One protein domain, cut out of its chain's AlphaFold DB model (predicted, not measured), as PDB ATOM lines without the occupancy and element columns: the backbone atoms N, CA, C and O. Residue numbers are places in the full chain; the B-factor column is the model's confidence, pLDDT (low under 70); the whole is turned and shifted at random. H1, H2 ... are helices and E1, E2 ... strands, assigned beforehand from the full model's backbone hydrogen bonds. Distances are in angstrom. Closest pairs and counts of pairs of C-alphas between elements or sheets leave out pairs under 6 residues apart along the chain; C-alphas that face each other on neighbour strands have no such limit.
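This is residues 4 to 82 of the 193 residues of an uncharacterized protein of bacterium ADurb.Bin425 (UniProt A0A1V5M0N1). One long helix, H1, sticks out with residues 4 to 36 from a small compact head, in which three short helices, H2, H3 and H4, are grouped about two short strands, E1 and E2. The helix makes the long axis. The printed part has 79 residues, mostly helix, in the order H1, E1, H2, H3, H4, E2; the sheet E1 - E2 is antiparallel. The whole is extended, with a radius of gyration of the C-alphas of 21.5 A and spans of 71 by 20 by 19 A.

H1, residues 4 to 39, is followed by a tight link to E1, residues 41 to 44. E1 is the antiparallel neighbour of E2, residues 80 to 82, at 154 degrees; N 43 and O 81 are within hydrogen-bond range at 2.8 A, as are N 81 and O 43. H2, residues 53 to 60, is near E1, with 6 pairs of C-alphas within 10 A. H3, residues 64 to 69, is close to H1 but not clearly touching, about perpendicular at 82 degrees; the closest C-alphas, of Met 37 and Lys 65, are 8.0 A apart. H2 and H3 are close but not clearly touching, their closest C-alphas, of Asp 53 and Lys 64, 5.1 A apart. H4, residues 72 to 77, comes closest to E2 at the C-alphas of Leu 75 and Glu 81, 6.5 A. H1 and H4 are apart. Every O i to N i+4 pair is within hydrogen-bond range in H2 and H4, against 30 of 32 in H1 and 1 of 2 in H3.

H1 runs 53.3 A from C-alpha 4 at (-3.685, -12.939, -12.942) to C-alpha 39 at (21.943, 31.792, 0.769). E1 measures 10.4 A and H2 10.1 A. E2 ends at C-alpha 82, (26.803, 38.335, -6.049).

The C-alphas of Gly 4 and Arg 46, the two farthest apart, are 71.7 A apart. The printed part has no cut and no long link. The pLDDT is under 70 in residues 4 to 34 and residue 36.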
ATOM      1  N   GLY A   4      -3.741 -14.288 -12.346       47.34
ATOM      2  CA  GLY A   4      -3.685 -12.939 -12.942       47.34
ATOM      3  C   GLY A   4      -3.793 -11.778 -11.940       47.34
ATOM      4  O   GLY A   4      -3.277 -10.694 -12.191       47.34
ATOM      5  N   ARG A   5      -4.427 -11.990 -10.776       51.16
ATOM      6  CA  ARG A   5      -4.642 -10.929  -9.769       51.16
ATOM      7  C   ARG A   5      -3.408 -10.629  -8.913       51.16
ATOM      8  O   ARG A   5      -3.327  -9.539  -8.358       51.16
ATOM      9  N   GLN A   6      -2.480 -11.575  -8.791       50.66
ATOM     10  CA  GLN A   6      -1.286 -11.427  -7.955       50.66
ATOM     11  C   GLN A   6      -0.183 -10.647  -8.688       50.66
ATOM     12  O   GLN A   6       0.371  -9.712  -8.121       50.66
ATOM     13  N   VAL A   7      -0.002 -10.910  -9.987       52.22
ATOM     14  CA  VAL A   7       0.960 -10.195 -10.848       52.22
ATOM     15  C   VAL A   7       0.607  -8.705 -10.985       52.22
ATOM     16  O   VAL A   7       1.488  -7.852 -10.942       52.22
ATOM     17  N   MET A   8      -0.686  -8.358 -11.060       54.50
ATOM     18  CA  MET A   8      -1.103  -6.947 -11.093       54.50
ATOM     19  C   MET A   8      -0.873  -6.213  -9.763       54.50
ATOM     20  O   MET A   8      -0.650  -5.006  -9.775       54.50
ATOM     21  N   LYS A   9      -0.912  -6.913  -8.620       54.66
ATOM     22  CA  LYS A   9      -0.626  -6.304  -7.311       54.66
ATOM     23  C   LYS A   9       0.865  -6.037  -7.119       54.66
ATOM     24  O   LYS A   9       1.208  -4.988  -6.587       54.66
ATOM     25  N   GLU A  10       1.731  -6.940  -7.575       50.28
ATOM     26  CA  GLU A  10       3.186  -6.747  -7.515       50.28
ATOM     27  C   GLU A  10       3.652  -5.637  -8.463       50.28
ATOM     28  O   GLU A  10       4.396  -4.758  -8.040       50.28
ATOM     29  N   ALA A  11       3.141  -5.592  -9.699       53.03
ATOM     30  CA  ALA A  11       3.457  -4.508 -10.633       53.03
ATOM     31  C   ALA A  11       2.965  -3.136 -10.133       53.03
ATOM     32  O   ALA A  11       3.679  -2.139 -10.244       53.03
ATOM     33  N   ALA A  12       1.770  -3.081  -9.529       54.88
ATOM     34  CA  ALA A  12       1.266  -1.857  -8.911       54.88
ATOM     35  C   ALA A  12       2.110  -1.437  -7.696       54.88
ATOM     36  O   ALA A  12       2.393  -0.252  -7.539       54.88
ATOM     37  N   ALA A  13       2.551  -2.381  -6.859       49.69
ATOM     38  CA  ALA A  13       3.401  -2.091  -5.706       49.69
ATOM     39  C   ALA A  13       4.786  -1.568  -6.127       49.69
ATOM     40  O   ALA A  13       5.221  -0.543  -5.609       49.69
ATOM     41  N   ILE A  14       5.432  -2.199  -7.113       55.03
ATOM     42  CA  ILE A  14       6.738  -1.770  -7.642       55.03
ATOM     43  C   ILE A  14       6.633  -0.371  -8.265       55.03
ATOM     44  O   ILE A  14       7.387   0.523  -7.883       55.03
ATOM     45  N   GLY A  15       5.625  -0.125  -9.110       54.75
ATOM     46  CA  GLY A  15       5.405   1.197  -9.705       54.75
ATOM     47  C   GLY A  15       5.028   2.291  -8.692       54.75
ATOM     48  O   GLY A  15       5.230   3.475  -8.955       54.75
ATOM     49  N   THR A  16       4.499   1.925  -7.519       55.69
ATOM     50  CA  THR A  16       4.224   2.878  -6.427       55.69
ATOM     51  C   THR A  16       5.502   3.223  -5.657       55.69
ATOM     52  O   THR A  16       5.694   4.377  -5.280       55.69
ATOM     53  N   VAL A  17       6.399   2.250  -5.461       55.81
ATOM     54  CA  VAL A  17       7.700   2.450  -4.798       55.81
ATOM     55  C   VAL A  17       8.643   3.292  -5.664       55.81
ATOM     56  O   VAL A  17       9.286   4.200  -5.143       55.81
ATOM     57  N   GLU A  18       8.679   3.065  -6.980       52.50
ATOM     58  CA  GLU A  18       9.472   3.880  -7.914       52.50
ATOM     59  C   GLU A  18       9.000   5.340  -7.938       52.50
ATOM     60  O   GLU A  18       9.805   6.250  -7.740       52.50
ATOM     61  N   LYS A  19       7.683   5.571  -8.050       59.25
ATOM     62  CA  LYS A  19       7.103   6.923  -7.987       59.25
ATOM     63  C   LYS A  19       7.371   7.618  -6.654       59.25
ATOM     64  O   LYS A  19       7.659   8.809  -6.635       59.25
ATOM     65  N   ALA A  20       7.298   6.894  -5.536       51.12
ATOM     66  CA  ALA A  20       7.641   7.457  -4.233       51.12
ATOM     67  C   ALA A  20       9.127   7.857  -4.162       51.12
ATOM     68  O   ALA A  20       9.450   8.915  -3.625       51.12
ATOM     69  N   GLY A  21      10.024   7.056  -4.745       49.16
ATOM     70  CA  GLY A  21      11.452   7.364  -4.836       49.16
ATOM     71  C   GLY A  21      11.762   8.604  -5.683       49.16
ATOM     72  O   GLY A  21      12.605   9.410  -5.290       49.16
ATOM     73  N   GLU A  22      11.068   8.792  -6.809       59.31
ATOM     74  CA  GLU A  22      11.195   9.993  -7.648       59.31
ATOM     75  C   GLU A  22      10.697  11.251  -6.931       59.31
ATOM     76  O   GLU A  22      11.413  12.250  -6.889       59.31
ATOM     77  N   VAL A  23       9.530  11.184  -6.280       61.03
ATOM     78  CA  VAL A  23       8.961  12.317  -5.525       61.03
ATOM     79  C   VAL A  23       9.874  12.741  -4.371       61.03
ATOM     80  O   VAL A  23      10.043  13.933  -4.120       61.03
ATOM     81  N   VAL A  24      10.497  11.786  -3.671       56.84
ATOM     82  CA  VAL A  24      11.445  12.086  -2.584       56.84
ATOM     83  C   VAL A  24      12.724  12.738  -3.119       56.84
ATOM     84  O   VAL A  24      13.194  13.708  -2.524       56.84
ATOM     85  N   LYS A  25      13.267  12.265  -4.251       60.97
ATOM     86  CA  LYS A  25      14.436  12.889  -4.896       60.97
ATOM     87  C   LYS A  25      14.130  14.300  -5.383       60.97
ATOM     88  O   LYS A  25      14.885  15.213  -5.065       60.97
ATOM     89  N   GLU A  26      13.007  14.501  -6.071       62.84
ATOM     90  CA  GLU A  26      12.578  15.821  -6.543       62.84
ATOM     91  C   GLU A  26      12.385  16.789  -5.367       62.84
ATOM     92  O   GLU A  26      12.855  17.924  -5.408       62.84
ATOM     93  N   ALA A  27      11.755  16.340  -4.276       59.56
ATOM     94  CA  ALA A  27      11.592  17.151  -3.073       59.56
ATOM     95  C   ALA A  27      12.936  17.504  -2.414       59.56
ATOM     96  O   ALA A  27      13.106  18.625  -1.932       59.56
ATOM     97  N   GLN A  28      13.902  16.580  -2.411       53.78
ATOM     98  CA  GLN A  28      15.238  16.804  -1.860       53.78
ATOM     99  C   GLN A  28      16.068  17.761  -2.728       53.78
ATOM    100  O   GLN A  28      16.697  18.674  -2.195       53.78
ATOM    101  N   GLU A  29      16.040  17.602  -4.049       61.16
ATOM    102  CA  GLU A  29      16.706  18.496  -5.004       61.16
ATOM    103  C   GLU A  29      16.088  19.893  -4.986       61.16
ATOM    104  O   GLU A  29      16.807  20.891  -4.939       61.16
ATOM    105  N   LYS A  30      14.756  19.976  -4.940       69.00
ATOM    106  CA  LYS A  30      14.029  21.235  -4.778       69.00
ATOM    107  C   LYS A  30      14.361  21.901  -3.447       69.00
ATOM    108  O   LYS A  30      14.651  23.090  -3.430       69.00
ATOM    109  N   GLY A  31      14.393  21.141  -2.352       67.12
ATOM    110  CA  GLY A  31      14.783  21.648  -1.036       67.12
ATOM    111  C   GLY A  31      16.224  22.164  -1.003       67.12
ATOM    112  O   GLY A  31      16.488  23.218  -0.423       67.12
ATOM    113  N   LEU A  32      17.153  21.473  -1.672       61.31
ATOM    114  CA  LEU A  32      18.538  21.921  -1.832       61.31
ATOM    115  C   LEU A  32      18.616  23.193  -2.688       61.31
ATOM    116  O   LEU A  32      19.314  24.138  -2.324       61.31
ATOM    117  N   GLY A  33      17.867  23.239  -3.791       65.56
ATOM    118  CA  GLY A  33      17.743  24.408  -4.655       65.56
ATOM    119  C   GLY A  33      17.220  25.623  -3.893       65.56
ATOM    120  O   GLY A  33      17.858  26.672  -3.907       65.56
ATOM    121  N   ASP A  34      16.124  25.472  -3.152       69.31
ATOM    122  CA  ASP A  34      15.535  26.531  -2.328       69.31
ATOM    123  C   ASP A  34      16.504  27.005  -1.231       69.31
ATOM    124  O   ASP A  34      16.608  28.205  -0.957       69.31
ATOM    125  N   HIS A  35      17.280  26.087  -0.644       71.19
ATOM    126  CA  HIS A  35      18.311  26.423   0.338       71.19
ATOM    127  C   HIS A  35      19.450  27.254  -0.269       71.19
ATOM    128  O   HIS A  35      19.818  28.294   0.285       71.19
ATOM    129  N   ILE A  36      19.967  26.856  -1.436       68.69
ATOM    130  CA  ILE A  36      20.992  27.613  -2.171       68.69
ATOM    131  C   ILE A  36      20.449  28.999  -2.551       68.69
ATOM    132  O   ILE A  36      21.095  30.017  -2.298       68.69
ATOM    133  N   MET A  37      19.222  29.063  -3.078       71.31
ATOM    134  CA  MET A  37      18.542  30.316  -3.424       71.31
ATOM    135  C   MET A  37      18.408  31.255  -2.217       71.31
ATOM    136  O   MET A  37      18.485  32.476  -2.377       71.31
ATOM    137  N   ALA A  38      18.206  30.728  -1.009       76.94
ATOM    138  CA  ALA A  38      18.125  31.529   0.210       76.94
ATOM    139  C   ALA A  38      19.489  32.102   0.643       76.94
ATOM    140  O   ALA A  38      19.534  33.205   1.190       76.94
ATOM    141  N   MET A  39      20.588  31.391   0.372       85.31
ATOM    142  CA  MET A  39      21.943  31.792   0.769       85.31
ATOM    143  C   MET A  39      22.539  32.894  -0.102       85.31
ATOM    144  O   MET A  39      23.222  33.778   0.425       85.31
ATOM    145  N   VAL A  40      22.265  32.856  -1.409       91.69
ATOM    146  CA  VAL A  40      22.808  33.826  -2.362       91.69
ATOM    147  C   VAL A  40      22.264  35.219  -2.059       91.69
ATOM    148  O   VAL A  40      21.051  35.425  -1.927       91.69
ATOM    149  N   GLN A  41      23.161  36.195  -1.972       95.06
ATOM    150  CA  GLN A  41      22.825  37.597  -1.753       95.06
ATOM    151  C   GLN A  41      23.397  38.449  -2.880       95.06
ATOM    152  O   GLN A  41      24.504  38.215  -3.360       95.06
ATOM    153  N   PHE A  42      22.626  39.453  -3.278       96.31
ATOM    154  CA  PHE A  42      23.021  40.433  -4.278       96.31
ATOM    155  C   PHE A  42      23.224  41.778  -3.602       96.31
ATOM    156  O   PHE A  42      22.491  42.125  -2.678       96.31
ATOM    157  N   PHE A  43      24.204  42.535  -4.065       96.25
ATOM    158  CA  PHE A  43      24.510  43.875  -3.585       96.25
ATOM    159  C   PHE A  43      24.689  44.800  -4.785       96.25
ATOM    160  O   PHE A  43      25.169  44.345  -5.822       96.25
ATOM    161  N   PRO A  44      24.380  46.095  -4.662       94.88
ATOM    162  CA  PRO A  44      24.883  47.059  -5.628       94.88
ATOM    163  C   PRO A  44      26.419  47.100  -5.551       94.88
ATOM    164  O   PRO A  44      27.004  46.825  -4.499       94.88
ATOM    165  N   GLU A  45      27.083  47.504  -6.634       92.12
ATOM    166  CA  GLU A  45      28.536  47.745  -6.683       92.12
ATOM    167  C   GLU A  45      28.981  48.703  -5.561       92.12
ATOM    168  O   GLU A  45      30.070  48.584  -4.995       92.12
ATOM    169  N   ARG A  46      28.108  49.648  -5.198       91.44
ATOM    170  CA  ARG A  46      28.334  50.665  -4.169       91.44
ATOM    171  C   ARG A  46      27.244  50.599  -3.102       91.44
ATOM    172  O   ARG A  46      26.070  50.661  -3.440       91.44
ATOM    173  N   GLY A  47      27.642  50.561  -1.831       89.94
ATOM    174  CA  GLY A  47      26.728  50.450  -0.690       89.94
ATOM    175  C   GLY A  47      26.576  49.016  -0.180       89.94
ATOM    176  O   GLY A  47      26.803  48.051  -0.904       89.94
ATOM    177  N   LYS A  48      26.235  48.868   1.099       89.81
ATOM    178  CA  LYS A  48      26.189  47.591   1.827       89.81
ATOM    179  C   LYS A  48      24.828  46.908   1.799       89.81
ATOM    180  O   LYS A  48      24.711  45.803   2.314       89.81
ATOM    181  N   GLU A  49      23.795  47.573   1.302       93.19
ATOM    182  CA  GLU A  49      22.436  47.057   1.394       93.19
ATOM    183  C   GLU A  49      22.225  45.878   0.439       93.19
ATOM    184  O   GLU A  49      22.632  45.919  -0.722       93.19
ATOM    185  N   ILE A  50      21.584  44.820   0.935       94.44
ATOM    186  CA  ILE A  50      21.235  43.657   0.121       94.44
ATOM    187  C   ILE A  50      20.122  44.053  -0.855       94.44
ATOM    188  O   ILE A  50      19.068  44.556  -0.453       94.44
ATOM    189  N   LEU A  51      20.313  43.745  -2.134       96.25
ATOM    190  CA  LEU A  51      19.272  43.793  -3.151       96.25
ATOM    191  C   LEU A  51      18.326  42.607  -2.936       96.25
ATOM    192  O   LEU A  51      18.540  41.495  -3.418       96.25
ATOM    193  N   THR A  52      17.277  42.841  -2.145       95.12
ATOM    194  CA  THR A  52      16.165  41.892  -1.999       95.12
ATOM    195  C   THR A  52      15.470  41.670  -3.345       95.12
ATOM    196  O   THR A  52      15.592  42.497  -4.245       95.12
ATOM    197  N   ASP A  53      14.680  40.601  -3.485       95.25
ATOM    198  CA  ASP A  53      13.905  40.357  -4.716       95.25
ATOM    199  C   ASP A  53      13.042  41.572  -5.106       95.25
ATOM    200  O   ASP A  53      12.988  41.959  -6.268       95.25
ATOM    201  N   ARG A  54      12.454  42.254  -4.113       96.50
ATOM    202  CA  ARG A  54      11.721  43.509  -4.322       96.50
ATOM    203  C   ARG A  54      12.608  44.602  -4.926       96.50
ATOM    204  O   ARG A  54      12.187  45.240  -5.885       96.50
ATOM    205  N   LYS A  55      13.804  44.826  -4.373       96.88
ATOM    206  CA  LYS A  55      14.731  45.858  -4.864       96.88
ATOM    207  C   LYS A  55      15.264  45.533  -6.252       96.88
ATOM    208  O   LYS A  55      15.282  46.412  -7.100       96.88
ATOM    209  N   LEU A  56      15.614  44.271  -6.513       97.44
ATOM    210  CA  LEU A  56      16.019  43.826  -7.850       97.44
ATOM    211  C   LEU A  56      14.937  44.148  -8.889       97.44
ATOM    212  O   LEU A  56      15.250  44.700  -9.943       97.44
ATOM    213  N   ARG A  57      13.657  43.902  -8.573       97.50
ATOM    214  CA  ARG A  57      12.551  44.217  -9.491       97.50
ATOM    215  C   ARG A  57      12.386  45.717  -9.698       97.50
ATOM    216  O   ARG A  57      12.169  46.153 -10.821       97.50
ATOM    217  N   GLN A  58      12.460  46.494  -8.620       97.06
ATOM    218  CA  GLN A  58      12.221  47.938  -8.651       97.06
ATOM    219  C   GLN A  58      13.359  48.721  -9.314       97.06
ATOM    220  O   GLN A  58      13.091  49.675 -10.037       97.06
ATOM    221  N   GLU A  59      14.606  48.337  -9.058       96.00
ATOM    222  CA  GLU A  59      15.791  49.101  -9.462       96.00
ATOM    223  C   GLU A  59      16.436  48.552 -10.744       96.00
ATOM    224  O   GLU A  59      17.031  49.316 -11.498       96.00
ATOM    225  N   TYR A  60      16.299  47.248 -11.012       96.12
ATOM    226  CA  TYR A  60      16.985  46.566 -12.120       96.12
ATOM    227  C   TYR A  60      16.034  45.825 -13.066       96.12
ATOM    228  O   TYR A  60      16.484  45.280 -14.069       96.12
ATOM    229  N   GLY A  61      14.730  45.773 -12.766       96.75
ATOM    230  CA  GLY A  61      13.765  45.013 -13.564       96.75
ATOM    231  C   GLY A  61      13.989  43.497 -13.529       96.75
ATOM    232  O   GLY A  61      13.529  42.802 -14.428       96.75
ATOM    233  N   LEU A  62      14.693  42.982 -12.513       96.94
ATOM    234  CA  LEU A  62      15.042  41.564 -12.382       96.94
ATOM    235  C   LEU A  62      14.378  40.930 -11.162       96.94
ATOM    236  O   LEU A  62      14.317  41.512 -10.084       96.94
ATOM    237  N   THR A  63      13.955  39.680 -11.283       96.31
ATOM    238  CA  THR A  63      13.727  38.811 -10.123       96.31
ATOM    239  C   THR A  63      15.054  38.239  -9.619       96.31
ATOM    240  O   THR A  63      16.032  38.113 -10.361       96.31
ATOM    241  N   LYS A  64      15.096  37.787  -8.362       94.12
ATOM    242  CA  LYS A  64      16.247  37.070  -7.794       94.12
ATOM    243  C   LYS A  64      16.592  35.818  -8.611       94.12
ATOM    244  O   LYS A  64      17.764  35.507  -8.792       94.12
ATOM    245  N   LYS A  65      15.578  35.120  -9.139       93.56
ATOM    246  CA  LYS A  65      15.757  33.918  -9.971       93.56
ATOM    247  C   LYS A  65      16.420  34.232 -11.312       93.56
ATOM    248  O   LYS A  65      17.209  33.422 -11.787       93.56
ATOM    249  N   GLU A  66      16.114  35.375 -11.917       96.25
ATOM    250  CA  GLU A  66      16.786  35.832 -13.139       96.25
ATOM    251  C   GLU A  66      18.216  36.273 -12.840       96.25
ATOM    252  O   GLU A  66      19.136  35.792 -13.492       96.25
ATOM    253  N   ALA A  67      18.421  37.073 -11.787       96.25
ATOM    254  CA  ALA A  67      19.753  37.512 -11.368       96.25
ATOM    255  C   ALA A  67      20.704  36.335 -11.070       96.25
ATOM    256  O   ALA A  67      21.892  36.405 -11.364       96.25
ATOM    257  N   MET A  68      20.195  35.220 -10.536       93.50
ATOM    258  CA  MET A  68      21.004  34.020 -10.281       93.50
ATOM    259  C   MET A  68      21.474  33.293 -11.540       93.50
ATOM    260  O   MET A  68      22.488  32.603 -11.480       93.50
ATOM    261  N   LYS A  69      20.767  33.439 -12.662       95.44
ATOM    262  CA  LYS A  69      21.154  32.826 -13.939       95.44
ATOM    263  C   LYS A  69      22.202  33.640 -14.691       95.44
ATOM    264  O   LYS A  69      22.818  33.106 -15.606       95.44
ATOM    265  N   LEU A  70      22.383  34.905 -14.319       96.69
ATOM    266  CA  LEU A  70      23.377  35.775 -14.926       96.69
ATOM    267  C   LEU A  70      24.792  35.351 -14.514       96.69
ATOM    268  O   LEU A  70      25.064  34.956 -13.370       96.69
ATOM    269  N   SER A  71      25.704  35.459 -15.472       96.62
ATOM    270  CA  SER A  71      27.139  35.353 -15.252       96.62
ATOM    271  C   SER A  71      27.658  36.538 -14.432       96.62
ATOM    272  O   SER A  71      27.046  37.603 -14.360       96.62
ATOM    273  N   GLU A  72      28.846  36.380 -13.845       94.19
ATOM    274  CA  GLU A  72      29.529  37.471 -13.137       94.19
ATOM    275  C   GLU A  72      29.750  38.700 -14.035       94.19
ATOM    276  O   GLU A  72      29.689  39.828 -13.556       94.19
ATOM    277  N   ALA A  73      29.987  38.499 -15.336       96.69
ATOM    278  CA  ALA A  73      30.189  39.590 -16.288       96.69
ATOM    279  C   ALA A  73      28.890  40.365 -16.560       96.69
ATOM    280  O   ALA A  73      28.905  41.594 -16.582       96.69
ATOM    281  N   GLU A  74      27.765  39.663 -16.713       98.00
ATOM    282  CA  GLU A  74      26.445  40.283 -16.884       98.00
ATOM    283  C   GLU A  74      26.010  41.029 -15.617       98.00
ATOM    284  O   GLU A  74      25.562  42.171 -15.695       98.00
ATOM    285  N   LEU A  75      26.216  40.436 -14.435       97.12
ATOM    286  CA  LEU A  75      25.961  41.104 -13.156       97.12
ATOM    287  C   LEU A  75      26.837  42.351 -12.988       97.12
ATOM    288  O   LEU A  75      26.334  43.409 -12.616       97.12
ATOM    289  N   ALA A  76      28.126  42.263 -13.329       95.00
ATOM    290  CA  ALA A  76      29.035  43.403 -13.276       95.00
ATOM    291  C   ALA A  76      28.627  44.525 -14.245       95.00
ATOM    292  O   ALA A  76      28.710  45.695 -13.874       95.00
ATOM    293  N   ALA A  77      28.136  44.194 -15.445       97.00
ATOM    294  CA  ALA A  77      27.602  45.177 -16.393       97.00
ATOM    295  C   ALA A  77      26.373  45.915 -15.831       97.00
ATOM    296  O   ALA A  77      26.193  47.106 -16.082       97.00
ATOM    297  N   LEU A  78      25.579  45.234 -15.002       96.81
ATOM    298  CA  LEU A  78      24.466  45.814 -14.245       96.81
ATOM    299  C   LEU A  78      24.899  46.470 -12.927       96.81
ATOM    300  O   LEU A  78      24.058  46.985 -12.198       96.81
ATOM    301  N   ARG A  79      26.201  46.481 -12.611       95.44
ATOM    302  CA  ARG A  79      26.757  46.992 -11.347       95.44
ATOM    303  C   ARG A  79      26.171  46.281 -10.125       95.44
ATOM    304  O   ARG A  79      25.962  46.897  -9.081       95.44
ATOM    305  N   ILE A  80      25.929  44.981 -10.257       96.25
ATOM    306  CA  ILE A  80      25.494  44.084  -9.190       96.25
ATOM    307  C   ILE A  80      26.660  43.160  -8.828       96.25
ATOM    308  O   ILE A  80      27.336  42.607  -9.690       96.25
ATOM    309  N   GLU A  81      26.879  42.959  -7.533       95.75
ATOM    310  CA  GLU A  81      27.763  41.930  -7.001       95.75
ATOM    311  C   GLU A  81      26.942  40.781  -6.410       95.75
ATOM    312  O   GLU A  81      25.989  41.016  -5.664       95.75
ATOM    313  N   ARG A  82      27.347  39.539  -6.687       95.56
ATOM    314  CA  ARG A  82      26.803  38.335  -6.049       95.56
ATOM    315  C   ARG A  82      27.766  37.826  -4.980       95.56
ATOM    316  O   ARG A  82      28.979  37.792  -5.183       95.56
TER     317      ARG A  82